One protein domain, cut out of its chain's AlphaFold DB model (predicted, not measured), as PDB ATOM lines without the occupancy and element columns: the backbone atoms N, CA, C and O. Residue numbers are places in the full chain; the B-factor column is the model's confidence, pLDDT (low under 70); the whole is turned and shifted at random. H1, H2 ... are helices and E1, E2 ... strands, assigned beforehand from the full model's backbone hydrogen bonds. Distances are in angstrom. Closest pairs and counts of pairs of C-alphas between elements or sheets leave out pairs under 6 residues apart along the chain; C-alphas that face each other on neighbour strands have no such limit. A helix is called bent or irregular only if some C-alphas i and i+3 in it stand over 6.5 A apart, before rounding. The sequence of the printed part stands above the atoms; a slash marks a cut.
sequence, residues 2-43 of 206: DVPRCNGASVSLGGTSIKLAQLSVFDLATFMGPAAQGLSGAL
ATOM      1  N   ASP A   2      40.879 -52.541 -29.666       56.50
ATOM      2  CA  ASP A   2      39.725 -52.679 -30.556       56.50
ATOM      3  C   ASP A   2      39.830 -51.586 -31.627       56.50
ATOM      4  O   ASP A   2      39.633 -50.406 -31.350       56.50
ATOM      5  N   VAL A   3      40.298 -51.965 -32.814       65.06
ATOM      6  CA  VAL A   3      40.505 -51.064 -33.959       65.06
ATOM      7  C   VAL A   3      39.685 -51.584 -35.134       65.06
ATOM      8  O   VAL A   3      39.569 -52.805 -35.272       65.06
ATOM      9  N   PRO A   4      39.132 -50.713 -35.998       72.62
ATOM     10  CA  PRO A   4      38.435 -51.157 -37.197       72.62
ATOM     11  C   PRO A   4      39.316 -52.098 -38.031       72.62
ATOM     12  O   PRO A   4      40.437 -51.749 -38.414       72.62
ATOM     13  N   ARG A   5      38.801 -53.305 -38.296       69.25
ATOM     14  CA  ARG A   5      39.476 -54.333 -39.097       69.25
ATOM     15  C   ARG A   5      38.796 -54.472 -40.448       69.25
ATOM     16  O   ARG A   5      37.577 -54.611 -40.530       69.25
ATOM     17  N   CYS A   6      39.597 -54.507 -41.501       72.44
ATOM     18  CA  CYS A   6      39.159 -54.862 -42.840       72.44
ATOM     19  C   CYS A   6      39.754 -56.228 -43.192       72.44
ATOM     20  O   CYS A   6      40.958 -56.353 -43.418       72.44
ATOM     21  N   ASN A   7      38.912 -57.258 -43.233       76.12
ATOM     22  CA  ASN A   7      39.345 -58.603 -43.603       76.12
ATOM     23  C   ASN A   7      39.311 -58.770 -45.125       76.12
ATOM     24  O   ASN A   7      38.372 -58.322 -45.783       76.12
ATOM     25  N   GLY A   8      40.330 -59.422 -45.689       72.69
ATOM     26  CA  GLY A   8      40.409 -59.683 -47.130       72.69
ATOM     27  C   GLY A   8      40.655 -58.447 -47.999       72.69
ATOM     28  O   GLY A   8      40.442 -58.517 -49.212       72.69
ATOM     29  N   ALA A   9      41.089 -57.332 -47.402       79.06
ATOM     30  CA  ALA A   9      41.465 -56.125 -48.126       79.06
ATOM     31  C   ALA A   9      42.658 -56.394 -49.055       79.06
ATOM     32  O   ALA A   9      43.528 -57.213 -48.755       79.06
ATOM     33  N   SER A  10      42.698 -55.694 -50.188       80.94
ATOM     34  CA  SER A  10      43.861 -55.704 -51.077       80.94
ATOM     35  C   SER A  10      44.601 -54.382 -50.955       80.94
ATOM     36  O   SER A  10      43.992 -53.318 -51.040       80.94
ATOM     37  N   VAL A  11      45.911 -54.456 -50.757       79.25
ATOM     38  CA  VAL A  11      46.816 -53.310 -50.729       79.25
ATOM     39  C   VAL A  11      47.641 -53.340 -52.006       79.25
ATOM     40  O   VAL A  11      48.198 -54.375 -52.367       79.25
ATOM     41  N   SER A  12      47.703 -52.207 -52.702       80.44
ATOM     42  CA  SER A  12      48.600 -52.035 -53.845       80.44
ATOM     43  C   SER A  12      49.876 -51.338 -53.382       80.44
ATOM     44  O   SER A  12      49.813 -50.253 -52.809       80.44
ATOM     45  N   LEU A  13      51.020 -51.973 -53.618       76.19
ATOM     46  CA  LEU A  13      52.354 -51.479 -53.283       76.19
ATOM     47  C   LEU A  13      53.211 -51.474 -54.541       76.19
ATOM     48  O   LEU A  13      53.544 -52.527 -55.092       76.19
ATOM     49  N   GLY A  14      53.531 -50.272 -55.025       76.56
ATOM     50  CA  GLY A  14      54.138 -50.104 -56.341       76.56
ATOM     51  C   GLY A  14      53.267 -50.751 -57.423       76.56
ATOM     52  O   GLY A  14      52.089 -50.427 -57.549       76.56
ATOM     53  N   GLY A  15      53.840 -51.691 -58.178       76.50
ATOM     54  CA  GLY A  15      53.132 -52.463 -59.208       76.50
ATOM     55  C   GLY A  15      52.503 -53.778 -58.730       76.50
ATOM     56  O   GLY A  15      52.022 -54.544 -59.560       76.50
ATOM     57  N   THR A  16      52.535 -54.090 -57.429       72.88
ATOM     58  CA  THR A  16      52.054 -55.376 -56.890       72.88
ATOM     59  C   THR A  16      50.792 -55.189 -56.057       72.88
ATOM     60  O   THR A  16      50.736 -54.318 -55.194       72.88
ATOM     61  N   SER A  17      49.790 -56.040 -56.285       81.38
ATOM     62  CA  SER A  17      48.590 -56.123 -55.446       81.38
ATOM     63  C   SER A  17      48.693 -57.319 -54.506       81.38
ATOM     64  O   SER A  17      49.016 -58.431 -54.927       81.38
ATOM     65  N   ILE A  18      48.444 -57.080 -53.221       82.25
ATOM     66  CA  ILE A  18      48.616 -58.048 -52.142       82.25
ATOM     67  C   ILE A  18      47.317 -58.122 -51.357       82.25
ATOM     68  O   ILE A  18      46.826 -57.114 -50.855       82.25
ATOM     69  N   LYS A  19      46.771 -59.330 -51.218       81.12
ATOM     70  CA  LYS A  19      45.593 -59.574 -50.390       81.12
ATOM     71  C   LYS A  19      46.024 -59.889 -48.962       81.12
ATOM     72  O   LYS A  19      46.745 -60.856 -48.742       81.12
ATOM     73  N   LEU A  20      45.552 -59.099 -48.004       78.69
ATOM     74  CA  LEU A  20      45.829 -59.289 -46.583       78.69
ATOM     75  C   LEU A  20      44.681 -60.049 -45.924       78.69
ATOM     76  O   LEU A  20      43.508 -59.759 -46.169       78.69
ATOM     77  N   ALA A  21      45.017 -61.002 -45.055       74.31
ATOM     78  CA  ALA A  21      44.018 -61.679 -44.232       74.31
ATOM     79  C   ALA A  21      43.297 -60.672 -43.321       74.31
ATOM     80  O   ALA A  21      42.067 -60.671 -43.249       74.31
ATOM     81  N   GLN A  22      44.067 -59.763 -42.717       72.88
ATOM     82  CA  GLN A  22      43.579 -58.709 -41.840       72.88
ATOM     83  C   GLN A  22      44.377 -57.420 -42.072       72.88
ATOM     84  O   GLN A  22      45.605 -57.431 -42.074       72.88
ATOM     85  N   LEU A  23      43.672 -56.302 -42.237       76.81
ATOM     86  CA  LEU A  23      44.224 -54.950 -42.224       76.81
ATOM     87  C   LEU A  23      43.586 -54.185 -41.065       76.81
ATOM     88  O   LEU A  23      42.365 -54.218 -40.907       76.81
ATOM     89  N   SER A  24      44.397 -53.498 -40.266       72.69
ATOM     90  CA  SER A  24      43.903 -52.607 -39.212       72.69
ATOM     91  C   SER A  24      44.158 -51.164 -39.621       72.69
ATOM     92  O   SER A  24      45.264 -50.839 -40.050       72.69
ATOM     93  N   VAL A  25      43.148 -50.307 -39.487       72.44
ATOM     94  CA  VAL A  25      43.270 -48.871 -39.761       72.44
ATOM     95  C   VAL A  25      43.257 -48.132 -38.435       72.44
ATOM     96  O   VAL A  25      42.347 -48.311 -37.627       72.44
ATOM     97  N   PHE A  26      44.276 -47.313 -38.205       73.12
ATOM     98  CA  PHE A  26      44.423 -46.537 -36.983       73.12
ATOM     99  C   PHE A  26      44.945 -45.140 -37.300       73.12
ATOM    100  O   PHE A  26      45.705 -44.943 -38.249       73.12
ATOM    101  N   ASP A  27      44.526 -44.172 -36.490       72.19
ATOM    102  CA  ASP A  27      45.068 -42.822 -36.537       72.19
ATOM    103  C   ASP A  27      46.457 -42.808 -35.882       72.19
ATOM    104  O   ASP A  27      46.608 -42.790 -34.657       72.19
ATOM    105  N   LEU A  28      47.481 -42.845 -36.736       71.75
ATOM    106  CA  LEU A  28      48.888 -42.798 -36.349       71.75
ATOM    107  C   LEU A  28      49.239 -41.546 -35.544       71.75
ATOM    108  O   LEU A  28      50.042 -41.639 -34.618       71.75
ATOM    109  N   ALA A  29      48.637 -40.396 -35.862       75.44
ATOM    110  CA  ALA A  29      48.910 -39.148 -35.157       75.44
ATOM    111  C   ALA A  29      48.365 -39.201 -33.726       75.44
ATOM    112  O   ALA A  29      49.047 -38.780 -32.791       75.44
ATOM    113  N   THR A  30      47.183 -39.790 -33.542       76.00
ATOM    114  CA  THR A  30      46.619 -40.038 -32.208       76.00
ATOM    115  C   THR A  30      47.471 -41.030 -31.407       76.00
ATOM    116  O   THR A  30      47.665 -40.839 -30.208       76.00
ATOM    117  N   PHE A  31      48.015 -42.072 -32.044       72.00
ATOM    118  CA  PHE A  31      48.766 -43.123 -31.348       72.00
ATOM    119  C   PHE A  31      50.223 -42.749 -31.021       72.00
ATOM    120  O   PHE A  31      50.704 -43.043 -29.930       72.00
ATOM    121  N   MET A  32      50.935 -42.108 -31.951       72.50
ATOM    122  CA  MET A  32      52.374 -41.818 -31.830       72.50
ATOM    123  C   MET A  32      52.671 -40.340 -31.529       72.50
ATOM    124  O   MET A  32      53.832 -39.955 -31.375       72.50
ATOM    125  N   GLY A  33      51.642 -39.492 -31.453       76.50
ATOM    126  CA  GLY A  33      51.790 -38.064 -31.197       76.50
ATOM    127  C   GLY A  33      52.591 -37.346 -32.296       76.50
ATOM    128  O   GLY A  33      52.556 -37.750 -33.462       76.50
ATOM    129  N   PRO A  34      53.350 -36.286 -31.953       75.62
ATOM    130  CA  PRO A  34      54.118 -35.506 -32.927       75.62
ATOM    131  C   PRO A  34      55.105 -36.330 -33.768       75.62
ATOM    132  O   PRO A  34      55.408 -35.942 -34.890       75.62
ATOM    133  N   ALA A  35      55.571 -37.479 -33.263       70.75
ATOM    134  CA  ALA A  35      56.501 -38.354 -33.975       70.75
ATOM    135  C   ALA A  35      55.897 -39.003 -35.238       70.75
ATOM    136  O   ALA A  35      56.649 -39.412 -36.117       70.75
ATOM    137  N   ALA A  36      54.564 -39.075 -35.355       72.19
ATOM    138  CA  ALA A  36      53.889 -39.543 -36.569       72.19
ATOM    139  C   ALA A  36      53.579 -38.434 -37.584       72.19
ATOM    140  O   ALA A  36      53.013 -38.726 -38.640       72.19
ATOM    141  N   GLN A  37      53.929 -37.170 -37.312       74.31
ATOM    142  CA  GLN A  37      53.701 -36.101 -38.284       74.31
ATOM    143  C   GLN A  37      54.427 -36.406 -39.601       74.31
ATOM    144  O   GLN A  37      55.637 -36.614 -39.632       74.31
ATOM    145  N   GLY A  38      53.665 -36.440 -40.697       75.12
ATOM    146  CA  GLY A  38      54.174 -36.756 -42.034       75.12
ATOM    147  C   GLY A  38      54.183 -38.245 -42.396       75.12
ATOM    148  O   GLY A  38      54.447 -38.570 -43.552       75.12
ATOM    149  N   LEU A  39      53.847 -39.154 -41.472       76.31
ATOM    150  CA  LEU A  39      53.657 -40.567 -41.798       76.31
ATOM    151  C   LEU A  39      52.253 -40.797 -42.361       76.31
ATOM    152  O   LEU A  39      51.252 -40.506 -41.712       76.31
ATOM    153  N   SER A  40      52.173 -41.364 -43.563       76.50
ATOM    154  CA  SER A  40      50.890 -41.752 -44.170       76.50
ATOM    155  C   SER A  40      50.373 -43.106 -43.677       76.50
ATOM    156  O   SER A  40      49.217 -43.444 -43.907       76.50
ATOM    157  N   GLY A  41      51.231 -43.909 -43.050       79.81
ATOM    158  CA  GLY A  41      50.939 -45.297 -42.722       79.81
ATOM    159  C   GLY A  41      52.165 -46.029 -42.188       79.81
ATOM    160  O   GLY A  41      53.292 -45.550 -42.305       79.81
ATOM    161  N   ALA A  42      51.931 -47.223 -41.653       81.56
ATOM    162  CA  ALA A  42      52.958 -48.217 -41.385       81.56
ATOM    163  C   ALA A  42      52.540 -49.536 -42.042       81.56
ATOM    164  O   ALA A  42      51.353 -49.864 -42.090       81.56
ATOM    165  N   LEU A  43      53.514 -50.282 -42.555       85.25
ATOM    166  CA  LEU A  43      53.295 -51.603 -43.134       85.25
ATOM    167  C   LEU A  43      53.967 -52.635 -42.237       85.25
ATOM    168  O   LEU A  43      55.169 -52.559 -41.999       85.25
TER     169      LEU A  43
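What this domain is: This is residues 2 to 43 of the 206 residues of an uncharacterized protein of Luteibacter yeojuensis (UniProt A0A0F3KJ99). A two-stranded ribbon bends into a flat L: E1 and E4 form one arm, the E2 and E3 hairpin the other, and beyond E4 lies the irregular helix H1, after which residues 37 to 43 fold back. The 42 printed residues hold E1, E2, E3, E4 and H1 in that order, with two antiparallel sheets, E1 - E4 and E2 - E3; the class is mixed. The whole is loose, with a radius of gyration of the C-alphas of 12.1 A and spans of 31 by 27 by 8 A.

How they stand to each other: Look first at E1, residues 5 to 7, which runs on into E2, residues 10 to 13, at 96 degrees. E3, residues 16 to 19, is antiparallel to E2 at 153 degrees, a hairpin; N 11 and O 18 are 2.8 A apart, within hydrogen-bond range. E3 runs on into E4, residues 22 to 24, at 99 degrees. E4 is antiparallel to E1 at 157 degrees, with N 6 and O 23 at 2.8 A, within range. H1, residues 28 to 36, is apart from E1, E2 and E3; 2 of its 5 O i to N i+4 pairs and 2 of its 6 O i to N i+3 pairs are within range.

Where its parts are: Find C-alpha 5 at (39.476, -54.333, -39.097), where E1 begins its 6.2 A. E2 measures 9.7 A, E3 10.1 A and E4 6.7 A. H1 runs 6.0 A to C-alpha 36 at (53.889, -39.543, -36.569); it is irregular, C-alphas 31 and 34 being 9.4 A apart.

The domain as a whole: The C-alphas farthest apart, of Asp 2 and Gly 15, are 31.6 A apart. The printed part has no cut, and its links between named elements are tight. Residues 2, 3 and 5 have pLDDT under 70.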